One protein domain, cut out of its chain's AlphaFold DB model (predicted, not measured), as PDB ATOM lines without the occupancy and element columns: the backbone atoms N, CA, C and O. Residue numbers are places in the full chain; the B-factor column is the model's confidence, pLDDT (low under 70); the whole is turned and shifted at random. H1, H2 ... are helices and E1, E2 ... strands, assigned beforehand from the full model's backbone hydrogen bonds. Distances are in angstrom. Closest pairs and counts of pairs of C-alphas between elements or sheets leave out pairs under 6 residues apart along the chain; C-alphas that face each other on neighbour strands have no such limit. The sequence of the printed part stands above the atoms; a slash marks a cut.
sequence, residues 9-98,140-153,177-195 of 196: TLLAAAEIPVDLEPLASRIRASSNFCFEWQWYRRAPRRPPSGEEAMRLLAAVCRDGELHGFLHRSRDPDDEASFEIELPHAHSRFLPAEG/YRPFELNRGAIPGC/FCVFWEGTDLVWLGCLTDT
ATOM      1  N   THR A   9      71.688  62.029  66.511       90.62
ATOM      2  CA  THR A   9      70.886  63.239  66.316       90.62
ATOM      3  C   THR A   9      70.478  63.772  67.676       90.62
ATOM      4  O   THR A   9      70.014  63.001  68.514       90.62
ATOM      5  N   LEU A  10      70.648  65.076  67.903       92.00
ATOM      6  CA  LEU A  10      70.174  65.730  69.121       92.00
ATOM      7  C   LEU A  10      68.669  65.514  69.284       92.00
ATOM      8  O   LEU A  10      67.899  65.666  68.335       92.00
ATOM      9  N   LEU A  11      68.257  65.153  70.493       93.19
ATOM     10  CA  LEU A  11      66.850  64.971  70.809       93.19
ATOM     11  C   LEU A  11      66.199  66.336  71.071       93.19
ATOM     12  O   LEU A  11      66.735  67.139  71.838       93.19
ATOM     13  N   ALA A  12      65.047  66.613  70.453       88.06
ATOM     14  CA  ALA A  12      64.323  67.851  70.721       88.06
ATOM     15  C   ALA A  12      63.764  67.855  72.154       88.06
ATOM     16  O   ALA A  12      63.413  66.807  72.690       88.06
ATOM     17  N   ALA A  13      63.601  69.036  72.761       84.06
ATOM     18  CA  ALA A  13      63.118  69.157  74.143       84.06
ATOM     19  C   ALA A  13      61.765  68.454  74.387       84.06
ATOM     20  O   ALA A  13      61.566  67.844  75.431       84.06
ATOM     21  N   ALA A  14      60.858  68.484  73.404       86.44
ATOM     22  CA  ALA A  14      59.557  67.812  73.479       86.44
ATOM     23  C   ALA A  14      59.636  66.273  73.412       86.44
ATOM     24  O   ALA A  14      58.648  65.595  73.680       86.44
ATOM     25  N   GLU A  15      60.787  65.727  73.021       88.44
ATOM     26  CA  GLU A  15      61.045  64.291  72.904       88.44
ATOM     27  C   GLU A  15      61.859  63.747  74.090       88.44
ATOM     28  O   GLU A  15      62.059  62.536  74.179       88.44
ATOM     29  N   ILE A  16      62.324  64.615  75.000       90.88
ATOM     30  CA  ILE A  16      63.063  64.214  76.201       90.88
ATOM     31  C   ILE A  16      62.116  63.444  77.135       90.88
ATOM     32  O   ILE A  16      61.099  63.993  77.561       90.88
ATOM     33  N   PRO A  17      62.430  62.186  77.486       91.19
ATOM     34  CA  PRO A  17      61.496  61.343  78.228       91.19
ATOM     35  C   PRO A  17      61.561  61.536  79.747       91.19
ATOM     36  O   PRO A  17      60.666  61.078  80.452       91.19
ATOM     37  N   VAL A  18      62.613  62.186  80.254       89.56
ATOM     38  CA  VAL A  18      62.823  62.437  81.686       89.56
ATOM     39  C   VAL A  18      63.374  63.841  81.875       89.56
ATOM     40  O   VAL A  18      64.396  64.196  81.286       89.56
ATOM     41  N   ASP A  19      62.721  64.619  82.736       89.69
ATOM     42  CA  ASP A  19      63.248  65.903  83.186       89.69
ATOM     43  C   ASP A  19      64.313  65.683  84.272       89.69
ATOM     44  O   ASP A  19      64.009  65.294  85.400       89.69
ATOM     45  N   LEU A  20      65.577  65.902  83.902       90.38
ATOM     46  CA  LEU A  20      66.730  65.798  84.800       90.38
ATOM     47  C   LEU A  20      67.149  67.154  85.384       90.38
ATOM     48  O   LEU A  20      68.065  67.194  86.207       90.38
ATOM     49  N   GLU A  21      66.495  68.257  85.004       91.06
ATOM     50  CA  GLU A  21      66.882  69.596  85.454       91.06
ATOM     51  C   GLU A  21      66.823  69.754  86.984       91.06
ATOM     52  O   GLU A  21      67.767  70.311  87.548       91.06
ATOM     53  N   PRO A  22      65.821  69.212  87.712       93.31
ATOM     54  CA  PRO A  22      65.819  69.282  89.173       93.31
ATOM     55  C   PRO A  22      67.031  68.594  89.821       93.31
ATOM     56  O   PRO A  22      67.587  69.108  90.794       93.31
ATOM     57  N   LEU A  23      67.459  67.445  89.284       92.81
ATOM     58  CA  LEU A  23      68.649  66.732  89.760       92.81
ATOM     59  C   LEU A  23      69.911  67.542  89.454       92.81
ATOM     60  O   LEU A  23      70.752  67.739  90.329       92.81
ATOM     61  N   ALA A  24      70.021  68.053  88.235       89.81
ATOM     62  CA  ALA A  24      71.168  68.835  87.810       89.81
ATOM     63  C   ALA A  24      71.334  70.142  88.582       89.81
ATOM     64  O   ALA A  24      72.434  70.471  89.016       89.81
ATOM     65  N   SER A  25      70.235  70.862  88.798       89.56
ATOM     66  CA  SER A  25      70.209  72.076  89.609       89.56
ATOM     67  C   SER A  25      70.696  71.811  91.034       89.56
ATOM     68  O   SER A  25      71.426  72.628  91.589       89.56
ATOM     69  N   ARG A  26      70.352  70.654  91.622       91.12
ATOM     70  CA  ARG A  26      70.886  70.246  92.930       91.12
ATOM     71  C   ARG A  26      72.388  70.012  92.874       91.12
ATOM     72  O   ARG A  26      73.074  70.580  93.707       91.12
ATOM     73  N   ILE A  27      72.878  69.243  91.897       89.44
ATOM     74  CA  ILE A  27      74.312  68.943  91.730       89.44
ATOM     75  C   ILE A  27      75.135  70.231  91.605       89.44
ATOM     76  O   ILE A  27      76.102  70.420  92.334       89.44
ATOM     77  N   ARG A  28      74.709  71.145  90.728       85.38
ATOM     78  CA  ARG A  28      75.387  72.433  90.507       85.38
ATOM     79  C   ARG A  28      75.342  73.353  91.736       85.38
ATOM     80  O   ARG A  28      76.171  74.245  91.858       85.38
ATOM     81  N   ALA A  29      74.356  73.183  92.620       84.94
ATOM     82  CA  ALA A  29      74.219  73.978  93.841       84.94
ATOM     83  C   ALA A  29      74.938  73.363  95.051       84.94
ATOM     84  O   ALA A  29      75.277  74.083  95.990       84.94
ATOM     85  N   SER A  30      75.101  72.040  95.069       76.69
ATOM     86  CA  SER A  30      75.653  71.303  96.202       76.69
ATOM     87  C   SER A  30      77.170  71.350  96.246       76.69
ATOM     88  O   SER A  30      77.719  71.371  97.336       76.69
ATOM     89  N   SER A  31      77.842  71.389  95.098       65.44
ATOM     90  CA  SER A  31      79.293  71.259  95.020       65.44
ATOM     91  C   SER A  31      79.875  72.158  93.923       65.44
ATOM     92  O   SER A  31      79.144  72.641  93.058       65.44
ATOM     93  N   ASN A  32      81.192  72.394  93.951       73.12
ATOM     94  CA  ASN A  32      81.931  73.074  92.878       73.12
ATOM     95  C   ASN A  32      82.031  72.152  91.651       73.12
ATOM     96  O   ASN A  32      83.116  71.790  91.230       73.12
ATOM     97  N   PHE A  33      80.901  71.671  91.135       76.00
ATOM     98  CA  PHE A  33      80.866  70.759  90.003       76.00
ATOM     99  C   PHE A  33      80.150  71.388  88.822       76.00
ATOM    100  O   PHE A  33      79.030  71.894  88.927       76.00
ATOM    101  N   CYS A  34      80.758  71.228  87.657       79.81
ATOM    102  CA  CYS A  34      80.076  71.362  86.389       79.81
ATOM    103  C   CYS A  34      79.373  70.039  86.092       79.81
ATOM    104  O   CYS A  34      80.002  68.980  86.034       79.81
ATOM    105  N   PHE A  35      78.057  70.104  85.894       86.12
ATOM    106  CA  PHE A  35      77.261  68.969  85.445       86.12
ATOM    107  C   PHE A  35      76.467  69.342  84.202       86.12
ATOM    108  O   PHE A  35      75.609  70.227  84.248       86.12
ATOM    109  N   GLU A  36      76.740  68.642  83.104       87.69
ATOM    110  CA  GLU A  36      76.071  68.827  81.820       87.69
ATOM    111  C   GLU A  36      75.699  67.487  81.206       87.69
ATOM    112  O   GLU A  36      76.397  66.484  81.349       87.69
ATOM    113  N   TRP A  37      74.582  67.470  80.488       91.56
ATOM    114  CA  TRP A  37      74.116  66.283  79.789       91.56
ATOM    115  C   TRP A  37      73.402  66.631  78.492       91.56
ATOM    116  O   TRP A  37      72.955  67.762  78.270       91.56
ATOM    117  N   GLN A  38      73.269  65.627  77.636       92.44
ATOM    118  CA  GLN A  38      72.537  65.737  76.388       92.44
ATOM    119  C   GLN A  38      71.920  64.395  76.006       92.44
ATOM    120  O   GLN A  38      72.519  63.329  76.168       92.44
ATOM    121  N   TRP A  39      70.704  64.476  75.475       94.62
ATOM    122  CA  TRP A  39      69.987  63.351  74.896       94.62
ATOM    123  C   TRP A  39      70.195  63.306  73.389       94.62
ATOM    124  O   TRP A  39      70.177  64.347  72.719       94.62
ATOM    125  N   TYR A  40      70.310  62.094  72.859       93.88
ATOM    126  CA  TYR A  40      70.420  61.844  71.431       93.88
ATOM    127  C   TYR A  40      69.553  60.653  71.018       93.88
ATOM    128  O   TYR A  40      69.306  59.732  71.802       93.88
ATOM    129  N   ARG A  41      69.154  60.635  69.747       92.31
ATOM    130  CA  ARG A  41      68.820  59.396  69.037       92.31
ATOM    131  C   ARG A  41      70.063  58.847  68.376       92.31
ATOM    132  O   ARG A  41      70.840  59.613  67.811       92.31
ATOM    133  N   ARG A  42      70.214  57.529  68.392       89.69
ATOM    134  CA  ARG A  42      71.250  56.817  67.643       89.69
ATOM    135  C   ARG A  42      70.648  55.985  66.520       89.69
ATOM    136  O   ARG A  42      69.470  55.654  66.567       89.69
ATOM    137  N   ALA A  43      71.423  55.575  65.520       81.81
ATOM    138  CA  ALA A  43      70.834  54.716  64.497       81.81
ATOM    139  C   ALA A  43      70.359  53.378  65.117       81.81
ATOM    140  O   ALA A  43      71.061  52.769  65.933       81.81
ATOM    141  N   PRO A  44      69.172  52.879  64.741       68.50
ATOM    142  CA  PRO A  44      68.667  51.623  65.270       68.50
ATOM    143  C   PRO A  44      69.584  50.466  64.843       68.50
ATOM    144  O   PRO A  44      70.052  50.444  63.704       68.50
ATOM    145  N   ARG A  45      69.758  49.465  65.730       64.81
ATOM    146  CA  ARG A  45      70.319  48.100  65.494       64.81
ATOM    147  C   ARG A  45      71.689  47.740  66.080       64.81
ATOM    148  O   ARG A  45      72.135  46.619  65.841       64.81
ATOM    149  N   ARG A  46      72.345  48.572  66.892       75.50
ATOM    150  CA  ARG A  46      73.516  48.104  67.666       75.50
ATOM    151  C   ARG A  46      73.141  47.786  69.116       75.50
ATOM    152  O   ARG A  46      72.494  48.620  69.751       75.50
ATOM    153  N   PRO A  47      73.512  46.614  69.661       85.81
ATOM    154  CA  PRO A  47      73.311  46.342  71.078       85.81
ATOM    155  C   PRO A  47      74.141  47.328  71.921       85.81
ATOM    156  O   PRO A  47      75.249  47.675  71.505       85.81
ATOM    157  N   PRO A  48      73.640  47.783  73.083       90.62
ATOM    158  CA  PRO A  48      74.423  48.603  74.002       90.62
ATOM    159  C   PRO A  48      75.715  47.894  74.421       90.62
ATOM    160  O   PRO A  48      75.678  46.771  74.935       90.62
ATOM    161  N   SER A  49      76.856  48.545  74.208       92.88
ATOM    162  CA  SER A  49      78.176  48.048  74.600       92.88
ATOM    163  C   SER A  49      79.131  49.208  74.876       92.88
ATOM    164  O   SER A  49      78.916  50.325  74.406       92.88
ATOM    165  N   GLY A  50      80.226  48.932  75.587       91.75
ATOM    166  CA  GLY A  50      81.272  49.928  75.813       91.75
ATOM    167  C   GLY A  50      81.957  50.384  74.519       91.75
ATOM    168  O   GLY A  50      82.305  51.552  74.371       91.75
ATOM    169  N   GLU A  51      82.098  49.491  73.536       91.38
ATOM    170  CA  GLU A  51      82.608  49.849  72.207       91.38
ATOM    171  C   GLU A  51      81.660  50.804  71.477       91.38
ATOM    172  O   GLU A  51      82.103  51.739  70.811       91.38
ATOM    173  N   GLU A  52      80.350  50.589  71.610       90.31
ATOM    174  CA  GLU A  52      79.362  51.505  71.059       90.31
ATOM    175  C   GLU A  52      79.412  52.857  71.764       90.31
ATOM    176  O   GLU A  52      79.511  53.872  71.083       90.31
ATOM    177  N   ALA A  53      79.436  52.878  73.098       90.88
ATOM    178  CA  ALA A  53      79.585  54.106  73.873       90.88
ATOM    179  C   ALA A  53      80.828  54.903  73.444       90.88
ATOM    180  O   ALA A  53      80.736  56.107  73.225       90.88
ATOM    181  N   MET A  54      81.960  54.224  73.225       88.56
ATOM    182  CA  MET A  54      83.193  54.854  72.744       88.56
ATOM    183  C   MET A  54      83.041  55.440  71.334       88.56
ATOM    184  O   MET A  54      83.514  56.544  71.074       88.56
ATOM    185  N   ARG A  55      82.361  54.740  70.415       87.50
ATOM    186  CA  ARG A  55      82.087  55.265  69.065       87.50
ATOM    187  C   ARG A  55      81.194  56.500  69.094       87.50
ATOM    188  O   ARG A  55      81.469  57.448  68.368       87.50
ATOM    189  N   LEU A  56      80.147  56.488  69.920       88.62
ATOM    190  CA  LEU A  56      79.248  57.631  70.082       88.62
ATOM    191  C   LEU A  56      79.990  58.828  70.664       88.62
ATOM    192  O   LEU A  56      79.907  59.926  70.127       88.62
ATOM    193  N   LEU A  57      80.772  58.589  71.712       87.44
ATOM    194  CA  LEU A  57      81.572  59.613  72.353       87.44
ATOM    195  C   LEU A  57      82.586  60.233  71.367       87.44
ATOM    196  O   LEU A  57      82.679  61.452  71.261       87.44
ATOM    197  N   ALA A  58      83.266  59.414  70.556       85.62
ATOM    198  CA  ALA A  58      84.162  59.901  69.505       85.62
ATOM    199  C   ALA A  58      83.438  60.687  68.394       85.62
ATOM    200  O   ALA A  58      84.040  61.574  67.791       85.62
ATOM    201  N   ALA A  59      82.171  60.373  68.102       86.44
ATOM    202  CA  ALA A  59      81.357  61.164  67.178       86.44
ATOM    203  C   ALA A  59      81.024  62.539  67.776       86.44
ATOM    204  O   ALA A  59      81.185  63.546  67.093       86.44
ATOM    205  N   VAL A  60      80.664  62.587  69.063       87.31
ATOM    206  CA  VAL A  60      80.407  63.835  69.800       87.31
ATOM    207  C   VAL A  60      81.656  64.723  69.872       87.31
ATOM    208  O   VAL A  60      81.545  65.929  69.693       87.31
ATOM    209  N   CYS A  61      82.863  64.164  70.037       81.44
ATOM    210  CA  CYS A  61      84.102  64.959  69.973       81.44
ATOM    211  C   CYS A  61      84.283  65.702  68.652       81.44
ATOM    212  O   CYS A  61      84.814  66.806  68.623       81.44
ATOM    213  N   ARG A  62      83.951  65.034  67.543       82.00
ATOM    214  CA  ARG A  62      84.298  65.487  66.190       82.00
ATOM    215  C   ARG A  62      83.307  66.498  65.633       82.00
ATOM    216  O   ARG A  62      83.628  67.145  64.641       82.00
ATOM    217  N   ASP A  63      82.125  66.597  66.232       85.69
ATOM    218  CA  ASP A  63      81.038  67.449  65.772       85.69
ATOM    219  C   ASP A  63      80.668  68.482  66.842       85.69
ATOM    220  O   ASP A  63      80.152  68.142  67.911       85.69
ATOM    221  N   GLY A  64      80.924  69.751  66.518       80.31
ATOM    222  CA  GLY A  64      80.666  70.886  67.398       80.31
ATOM    223  C   GLY A  64      79.210  71.048  67.809       80.31
ATOM    224  O   GLY A  64      78.921  71.489  68.922       80.31
ATOM    225  N   GLU A  65      78.275  70.646  66.947       85.75
ATOM    226  CA  GLU A  65      76.851  70.728  67.266       85.75
ATOM    227  C   GLU A  65      76.474  69.716  68.351       85.75
ATOM    228  O   GLU A  65      75.689  70.025  69.250       85.75
ATOM    229  N   LEU A  66      77.072  68.521  68.314       86.44
ATOM    230  CA  LEU A  66      76.770  67.458  69.269       86.44
ATOM    231  C   LEU A  66      77.316  67.764  70.663       86.44
ATOM    232  O   LEU A  66      76.659  67.443  71.647       86.44
ATOM    233  N   HIS A  67      78.478  68.408  70.766       84.81
ATOM    234  CA  HIS A  67      79.062  68.790  72.052       84.81
ATOM    235  C   HIS A  67      78.724  70.217  72.507       84.81
ATOM    236  O   HIS A  67      79.249  70.682  73.515       84.81
ATOM    237  N   GLY A  68      77.814  70.923  71.830       78.81
ATOM    238  CA  GLY A  68      77.416  72.281  72.223       78.81
ATOM    239  C   GLY A  68      76.922  72.383  73.676       78.81
ATOM    240  O   GLY A  68      77.114  73.398  74.343       78.81
ATOM    241  N   PHE A  69      76.344  71.297  74.201       83.12
ATOM    242  CA  PHE A  69      75.838  71.194  75.574       83.12
ATOM    243  C   PHE A  69      76.902  71.449  76.652       83.12
ATOM    244  O   PHE A  69      76.586  71.882  77.755       83.12
ATOM    245  N   LEU A  70      78.165  71.254  76.294       77.69
ATOM    246  CA  LEU A  70      79.327  71.353  77.165       77.69
ATOM    247  C   LEU A  70      79.766  72.784  77.428       77.69
ATOM    248  O   LEU A  70      80.456  73.065  78.402       77.69
ATOM    249  N   HIS A  71      79.348  73.697  76.560       75.81
ATOM    250  CA  HIS A  71      79.605  75.117  76.724       75.81
ATOM    251  C   HIS A  71      78.641  75.765  77.728       75.81
ATOM    252  O   HIS A  71      78.905  76.874  78.178       75.81
ATOM    253  N   ARG A  72      77.542  75.093  78.112       75.38
ATOM    254  CA  ARG A  72      76.516  75.665  79.005       75.38
ATOM    255  C   ARG A  72      76.971  75.825  80.451       75.38
ATOM    256  O   ARG A  72      76.476  76.720  81.126       75.38
ATOM    257  N   SER A  73      77.896  74.989  80.911       65.88
ATOM    258  CA  SER A  73      78.449  75.078  82.264       65.88
ATOM    259  C   SER A  73      79.679  75.979  82.361       65.88
ATOM    260  O   SER A  73      80.299  76.026  83.418       65.88
ATOM    261  N   ARG A  74      80.082  76.653  81.275       68.44
ATOM    262  CA  ARG A  74      81.308  77.463  81.258       68.44
ATOM    263  C   ARG A  74      81.052  78.899  81.696       68.44
ATOM    264  O   ARG A  74      79.982  79.454  81.447       68.44
ATOM    265  N   ASP A  75      82.085  79.498  82.285       61.69
ATOM    266  CA  ASP A  75      82.186  80.948  82.413       61.69
ATOM    267  C   ASP A  75      82.358  81.555  81.001       61.69
ATOM    268  O   ASP A  75      83.278  81.146  80.279       61.69
ATOM    269  N   PRO A  76      81.483  82.484  80.572       59.03
ATOM    270  CA  PRO A  76      81.594  83.158  79.278       59.03
ATOM    271  C   PRO A  76      82.945  83.847  79.036       59.03
ATOM    272  O   PRO A  76      83.308  84.068  77.882       59.03
ATOM    273  N   ASP A  77      83.693  84.177  80.091       58.25
ATOM    274  CA  ASP A  77      84.963  84.899  79.987       58.25
ATOM    275  C   ASP A  77      86.185  83.982  79.707       58.25
ATOM    276  O   ASP A  77      87.271  84.488  79.413       58.25
ATOM    277  N   ASP A  78      86.028  82.647  79.722       58.38
ATOM    278  CA  ASP A  78      87.103  81.644  79.521       58.38
ATOM    279  C   ASP A  78      86.964  80.852  78.193       58.38
ATOM    280  O   ASP A  78      87.227  79.647  78.085       58.38
ATOM    281  N   GLU A  79      86.511  81.521  77.124       53.38
ATOM    282  CA  GLU A  79      86.284  80.896  75.807       53.38
ATOM    283  C   GLU A  79      87.564  80.349  75.144       53.38
ATOM    284  O   GLU A  79      87.493  79.382  74.385       53.38
ATOM    285  N   ALA A  80      88.739  80.917  75.431       50.09
ATOM    286  CA  ALA A  80      89.967  80.686  74.657       50.09
ATOM    287  C   ALA A  80      90.732  79.379  74.977       50.09
ATOM    288  O   ALA A  80      91.722  79.089  74.307       50.09
ATOM    289  N   SER A  81      90.314  78.607  75.984       54.81
ATOM    290  CA  SER A  81      91.089  77.490  76.561       54.81
ATOM    291  C   SER A  81      90.535  76.084  76.279       54.81
ATOM    292  O   SER A  81      91.122  75.099  76.719       54.81
ATOM    293  N   PHE A  82      89.421  75.966  75.552       60.50
ATOM    294  CA  PHE A  82      88.657  74.718  75.470       60.50
ATOM    295  C   PHE A  82      88.826  74.001  74.149       60.50
ATOM    296  O   PHE A  82      88.143  74.264  73.158       60.50
ATOM    297  N   GLU A  83      89.730  73.042  74.171       67.31
ATOM    298  CA  GLU A  83      89.935  72.095  73.094       67.31
ATOM    299  C   GLU A  83      89.283  70.765  73.462       67.31
ATOM    300  O   GLU A  83      89.512  70.236  74.552       67.31
ATOM    301  N   ILE A  84      88.473  70.213  72.553       69.75
ATOM    302  CA  ILE A  84      87.938  68.854  72.669       69.75
ATOM    303  C   ILE A  84      88.874  67.875  71.956       69.75
ATOM    304  O   ILE A  84      88.847  67.702  70.740       69.75
ATOM    305  N   GLU A  85      89.736  67.247  72.745       71.81
ATOM    306  CA  GLU A  85      90.498  66.055  72.413       71.81
ATOM    307  C   GLU A  85      89.585  64.822  72.261       71.81
ATOM    308  O   GLU A  85      88.386  64.818  72.548       71.81
ATOM    309  N   LEU A  86      90.171  63.757  71.726       73.38
ATOM    310  CA  LEU A  86      89.523  62.457  71.634       73.38
ATOM    311  C   LEU A  86      89.931  61.611  72.847       73.38
ATOM    312  O   LEU A  86      91.074  61.722  73.295       73.38
ATOM    313  N   PRO A  87      89.070  60.688  73.317       75.69
ATOM    314  CA  PRO A  87      89.470  59.725  74.330       75.69
ATOM    315  C   PRO A  87      90.730  58.967  73.901       75.69
ATOM    316  O   PRO A  87      90.831  58.501  72.760       75.69
ATOM    317  N   HIS A  88      91.662  58.777  74.839       79.19
ATOM    318  CA  HIS A  88      92.853  57.960  74.603       79.19
ATOM    319  C   HIS A  88      92.490  56.548  74.123       79.19
ATOM    320  O   HIS A  88      91.546  55.926  74.612       79.19
ATOM    321  N   ALA A  89      93.305  55.983  73.234       82.81
ATOM    322  CA  ALA A  89      93.119  54.658  72.645       82.81
ATOM    323  C   ALA A  89      93.022  53.510  73.671       82.81
ATOM    324  O   ALA A  89      92.507  52.437  73.353       82.81
ATOM    325  N   HIS A  90      93.533  53.699  74.890       85.69
ATOM    326  CA  HIS A  90      93.447  52.701  75.960       85.69
ATOM    327  C   HIS A  90      92.248  52.882  76.897       85.69
ATOM    328  O   HIS A  90      92.003  51.989  77.716       85.69
ATOM    329  N   SER A  91      91.520  53.994  76.798       84.44
ATOM    330  CA  SER A  91      90.300  54.234  77.569       84.44
ATOM    331  C   SER A  91      89.170  53.337  77.082       84.44
ATOM    332  O   SER A  91      89.138  52.911  75.925       84.44
ATOM    333  N   ARG A  92      88.244  52.995  77.980       87.88
ATOM    334  CA  ARG A  92      87.131  52.086  77.675       87.88
ATOM    335  C   ARG A  92      85.900  52.483  78.461       87.88
ATOM    336  O   ARG A  92      85.999  52.798  79.637       87.88
ATOM    337  N   PHE A  93      84.739  52.364  77.836       89.69
ATOM    338  CA  PHE A  93      83.488  52.353  78.578       89.69
ATOM    339  C   PHE A  93      83.258  50.969  79.182       89.69
ATOM    340  O   PHE A  93      83.260  49.966  78.463       89.69
ATOM    341  N   LEU A  94      83.055  50.914  80.494       92.44
ATOM    342  CA  LEU A  94      82.719  49.693  81.227       92.44
ATOM    343  C   LEU A  94      81.283  49.788  81.755       92.44
ATOM    344  O   LEU A  94      80.823  50.900  82.007       92.44
ATOM    345  N   PRO A  95      80.551  48.665  81.899       95.50
ATOM    346  CA  PRO A  95      79.232  48.680  82.528       95.50
ATOM    347  C   PRO A  95      79.290  49.310  83.924       95.50
ATOM    348  O   PRO A  95      80.163  48.959  84.715       95.50
ATOM    349  N   ALA A  96      78.351  50.209  84.217       93.00
ATOM    350  CA  ALA A  96      78.329  51.020  85.438       93.00
ATOM    351  C   ALA A  96      77.025  50.830  86.235       93.00
ATOM    352  O   ALA A  96      76.453  51.785  86.760       93.00
ATOM    353  N   GLU A  97      76.502  49.598  86.271       92.06
ATOM    354  CA  GLU A  97      75.240  49.266  86.944       92.06
ATOM    355  C   GLU A  97      75.319  49.603  88.443       92.06
ATOM    356  O   GLU A  97      76.123  49.033  89.178       92.06
ATOM    357  N   GLY A  98      74.485  50.537  88.907       90.00
ATOM    358  CA  GLY A  98      74.513  51.019  90.287       90.00
ATOM    359  C   GLY A  98      75.506  52.157  90.534       90.00
ATOM    360  O   GLY A  98      75.294  52.931  91.463       90.00
ATOM    361  N   TYR A 140      67.328  50.666  81.298       95.69
ATOM    362  CA  TYR A 140      68.535  51.253  80.737       95.69
ATOM    363  C   TYR A 140      69.784  50.478  81.141       95.69
ATOM    364  O   TYR A 140      69.803  49.736  82.123       95.69
ATOM    365  N   ARG A 141      70.851  50.684  80.371       96.56
ATOM    366  CA  ARG A 141      72.180  50.145  80.620       96.56
ATOM    367  C   ARG A 141      73.204  51.283  80.641       96.56
ATOM    368  O   ARG A 141      73.464  51.869  79.585       96.56
ATOM    369  N   PRO A 142      73.782  51.592  81.813       96.94
ATOM    370  CA  PRO A 142      74.792  52.627  81.952       96.94
ATOM    371  C   PRO A 142      76.201  52.089  81.680       96.94
ATOM    372  O   PRO A 142      76.536  50.946  82.004       96.94
ATOM    373  N   PHE A 143      77.042  52.953  81.129       95.06
ATOM    374  CA  PHE A 143      78.470  52.750  80.974       95.06
ATOM    375  C   PHE A 143      79.225  53.979  81.471       95.06
ATOM    376  O   PHE A 143      78.784  55.104  81.256       95.06
ATOM    377  N   GLU A 144      80.391  53.765  82.063       92.25
ATOM    378  CA  GLU A 144      81.286  54.821  82.534       92.25
ATOM    379  C   GLU A 144      82.616  54.757  81.786       92.25
ATOM    380  O   GLU A 144      83.196  53.676  81.608       92.25
ATOM    381  N   LEU A 145      83.110  55.919  81.360       88.81
ATOM    382  CA  LEU A 145      84.422  56.047  80.748       88.81
ATOM    383  C   LEU A 145      85.511  55.833  81.802       88.81
ATOM    384  O   LEU A 145      85.775  56.679  82.650       88.81
ATOM    385  N   ASN A 146      86.186  54.697  81.703       84.88
ATOM    386  CA  ASN A 146      87.318  54.347  82.537       84.88
ATOM    387  C   ASN A 146      88.630  54.642  81.800       84.88
ATOM    388  O   ASN A 146      88.794  54.313  80.616       84.88
ATOM    389  N   ARG A 147      89.588  55.232  82.520       77.31
ATOM    390  CA  ARG A 147      90.933  55.503  82.000       77.31
ATOM    391  C   ARG A 147      91.675  54.206  81.672       77.31
ATOM    392  O   ARG A 147      91.577  53.206  82.387       77.31
ATOM    393  N   GLY A 148      92.469  54.234  80.607       76.44
ATOM    394  CA  GLY A 148      93.409  53.155  80.313       76.44
ATOM    395  C   GLY A 148      94.540  53.086  81.347       76.44
ATOM    396  O   GLY A 148      95.006  54.115  81.825       76.44
ATOM    397  N   ALA A 149      95.026  51.881  81.651       77.75
ATOM    398  CA  ALA A 149      96.114  51.652  82.613       77.75
ATOM    399  C   ALA A 149      97.190  50.707  82.044       77.75
ATOM    400  O   ALA A 149      97.557  49.706  82.658       77.75
ATOM    401  N   ILE A 150      97.665  50.986  80.825       85.31
ATOM    402  CA  ILE A 150      98.654  50.139  80.144       85.31
ATOM    403  C   ILE A 150     100.076  50.472  80.631       85.31
ATOM    404  O   ILE A 150     100.519  51.613  80.454       85.31
ATOM    405  N   PRO A 151     100.828  49.505  81.201       84.31
ATOM    406  CA  PRO A 151     102.214  49.724  81.605       84.31
ATOM    407  C   PRO A 151     103.085  50.207  80.438       84.31
ATOM    408  O   PRO A 151     103.085  49.608  79.366       84.31
ATOM    409  N   GLY A 152     103.834  51.290  80.651       84.94
ATOM    410  CA  GLY A 152     104.729  51.875  79.645       84.94
ATOM    411  C   GLY A 152     104.051  52.833  78.662       84.94
ATOM    412  O   GLY A 152     104.739  53.462  77.859       84.94
ATOM    413  N   CYS A 153     102.727  52.998  78.723       85.56
ATOM    414  CA  CYS A 153     102.048  54.044  77.970       85.56
ATOM    415  C   CYS A 153     102.188  55.385  78.702       85.56
ATOM    416  O   CYS A 153     101.616  55.569  79.774       85.56
ATOM    417  N   PHE A 177      79.479  59.469  81.599       92.69
ATOM    418  CA  PHE A 177      78.537  58.370  81.521       92.69
ATOM    419  C   PHE A 177      77.851  58.346  80.163       92.69
ATOM    420  O   PHE A 177      77.507  59.384  79.599       92.69
ATOM    421  N   CYS A 178      77.605  57.139  79.670       94.06
ATOM    422  CA  CYS A 178      76.792  56.873  78.497       94.06
ATOM    423  C   CYS A 178      75.704  55.873  78.866       94.06
ATOM    424  O   CYS A 178      75.998  54.768  79.322       94.06
ATOM    425  N   VAL A 179      74.445  56.259  78.694       96.19
ATOM    426  CA  VAL A 179      73.292  55.445  79.082       96.19
ATOM    427  C   VAL A 179      72.465  55.126  77.854       96.19
ATOM    428  O   VAL A 179      72.079  56.020  77.106       96.19
ATOM    429  N   PHE A 180      72.176  53.843  77.663       95.25
ATOM    430  CA  PHE A 180      71.330  53.352  76.580       95.25
ATOM    431  C   PHE A 180      70.023  52.815  77.140       95.25
ATOM    432  O   PHE A 180      70.065  52.008  78.065       95.25
ATOM    433  N   TRP A 181      68.888  53.156  76.534       94.38
ATOM    434  CA  TRP A 181      67.605  52.543  76.888       94.38
ATOM    435  C   TRP A 181      67.348  51.290  76.053       94.38
ATOM    436  O   TRP A 181      67.440  51.301  74.820       94.38
ATOM    437  N   GLU A 182      67.041  50.186  76.726       91.56
ATOM    438  CA  GLU A 182      66.861  48.878  76.105       91.56
ATOM    439  C   GLU A 182      65.675  48.871  75.136       91.56
ATOM    440  O   GLU A 182      64.602  49.392  75.422       91.56
ATOM    441  N   GLY A 183      65.869  48.270  73.958       89.00
ATOM    442  CA  GLY A 183      64.828  48.207  72.926       89.00
ATOM    443  C   GLY A 183      64.540  49.537  72.218       89.00
ATOM    444  O   GLY A 183      63.655  49.573  71.365       89.00
ATOM    445  N   THR A 184      65.294  50.599  72.515       91.25
ATOM    446  CA  THR A 184      65.128  51.928  71.911       91.25
ATOM    447  C   THR A 184      66.389  52.390  71.171       91.25
ATOM    448  O   THR A 184      67.450  51.753  71.210       91.25
ATOM    449  N   ASP A 185      66.267  53.519  70.480       91.75
ATOM    450  CA  ASP A 185      67.361  54.278  69.878       91.75
ATOM    451  C   ASP A 185      67.854  55.430  70.769       91.75
ATOM    452  O   ASP A 185      68.694  56.225  70.351       91.75
ATOM    453  N   LEU A 186      67.367  55.515  72.001       93.56
ATOM    454  CA  LEU A 186      67.668  56.603  72.910       93.56
ATOM    455  C   LEU A 186      69.020  56.394  73.595       93.56
ATOM    456  O   LEU A 186      69.322  55.312  74.116       93.56
ATOM    457  N   VAL A 187      69.820  57.456  73.617       94.31
ATOM    458  CA  VAL A 187      71.073  57.519  74.365       94.31
ATOM    459  C   VAL A 187      71.186  58.847  75.100       94.31
ATOM    460  O   VAL A 187      70.745  59.892  74.621       94.31
ATOM    461  N   TRP A 188      71.796  58.795  76.271       95.31
ATOM    462  CA  TRP A 188      72.118  59.952  77.088       95.31
ATOM    463  C   TRP A 188      73.616  59.962  77.361       95.31
ATOM    464  O   TRP A 188      74.195  58.920  77.677       95.31
ATOM    465  N   LEU A 189      74.233  61.133  77.237       93.12
ATOM    466  CA  LEU A 189      75.586  61.381  77.717       93.12
ATOM    467  C   LEU A 189      75.514  62.401  78.841       93.12
ATOM    468  O   LEU A 189      74.880  63.442  78.673       93.12
ATOM    469  N   GLY A 190      76.177  62.107  79.953       90.81
ATOM    470  CA  GLY A 190      76.292  63.022  81.081       90.81
ATOM    471  C   GLY A 190      77.718  63.114  81.574       90.81
ATOM    472  O   GLY A 190      78.445  62.117  81.614       90.81
ATOM    473  N   CYS A 191      78.102  64.325  81.943       87.56
ATOM    474  CA  CYS A 191      79.454  64.681  82.314       87.56
ATOM    475  C   CYS A 191      79.425  65.473  83.611       87.56
ATOM    476  O   CYS A 191      78.673  66.440  83.733       87.56
ATOM    477  N   LEU A 192      80.233  65.028  84.567       85.12
ATOM    478  CA  LEU A 192      80.369  65.606  85.894       85.12
ATOM    479  C   LEU A 192      81.857  65.840  86.151       85.12
ATOM    480  O   LEU A 192      82.631  64.887  86.075       85.12
ATOM    481  N   THR A 193      82.250  67.078  86.431       79.25
ATOM    482  CA  THR A 193      83.651  67.461  86.673       79.25
ATOM    483  C   THR A 193      83.738  68.469  87.808       79.25
ATOM    484  O   THR A 193      82.871  69.338  87.922       79.25
ATOM    485  N   ASP A 194      84.746  68.310  88.660       73.44
ATOM    486  CA  ASP A 194      85.082  69.257  89.730       73.44
ATOM    487  C   ASP A 194      85.668  70.536  89.095       73.44
ATOM    488  O   ASP A 194      86.420  70.460  88.126       73.44
ATOM    489  N   THR A 195      85.310  71.716  89.594       65.56
ATOM    490  CA  THR A 195      85.677  73.024  89.011       65.56
ATOM    491  C   THR A 195      86.813  73.700  89.775       65.56
ATOM    492  O   THR A 195      86.802  74.919  89.947       65.56
TER     493      THR A 195
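Overview. This is residues 9 to 98, 140 to 153 and 177 to 195 of the 196 residues of an uncharacterized protein of Holophagales bacterium (UniProt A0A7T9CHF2). A strongly twisted sheet of five strands curls round the helix H2, while H1 lies over the edge strand E1 on one face and the short H3 sits beside the strands on the face opposite to H1. A long link with no named element, residues 72 to 91, leads from H3 to the other edge strand, E2. The printed part has 123 residues, with three named helices and five named strands in the order H1, E1, H2, H3, E2, E3, E4, E5; the sheet's order is E1, E5, E4, E3, E2, antiparallel throughout, and the class is mixed, helices and strands. The whole is compact, with a radius of gyration of the C-alphas of 15.1 A and spans of 46 by 40 by 29 A.

Along the chain. In the sheet, E1 is residues 33 to 42, 28.1 A long, from C-alpha 33 at (80.866, 70.759, 90.003). E5 is residues 186 to 194, 27.3 A long, ending with C-alpha 194 at (85.082, 69.257, 89.730). E4 is residues 177 to 181, E3 is residues 140 to 146, 19.1 A long, and E2 is residues 92 to 95. H2 is residues 50 to 62, 18.5 A long, from C-alpha 50 at (81.272, 49.928, 75.813). H1 is residues 21 to 30, 14.0 A long, and H3 is residues 68 to 71.

Arrangement. E1 and E5 are antiparallel at 165 degrees, with N 34 and O 193 2.8 A apart, within hydrogen-bond range. E5 and E4, a hairpin, have N 177 and O 190 at 2.8 A. E4 and E3 have N 141 and O 180 at 2.8 A, and E3 and E2 have N 146 and O 92 at 2.8 A. The sheet curls round H2, and the two make two layers, a helix on one face of a sheet. The closest C-alphas of H2 and E2 are those of Gly 50 and Phe 93, 4.3 A apart; H2 and E5 are near each other. H1 is on the sheet at a height over the sheet of 8.4 A, over E1 and along the strands, at 16 degrees to E1 on the local plane, which is only just fitted, to 6 C-alphas. H3 is on the sheet, over none of its strands, at a height over the sheet of 7.2 A. H1 and H3 lie on opposite faces, and H1, H2 and H3 are apart from one another. Residues 9 to 10 pair antiparallel with residues 40 to 41 of E1. In H1 and H2 every O i to N i+4 pair is within hydrogen-bond range; H3 is too short for such a pair.

Size, cuts and confidence. The C-alphas farthest apart, those of Ala 14 and Gly 152, are 48.3 A apart. Residues 99 to 139 are not printed, with 11.3 A between C-alphas 98 and 140, and neither are residues 154 to 176, with 24.2 A between C-alphas 153 and 177. Of the links printed whole, H3 to E2 is long. The mean pLDDT of the printed part is 84.0; residue 31, residues 44 to 45, residues 73 to 84 and residue 195 are under 70.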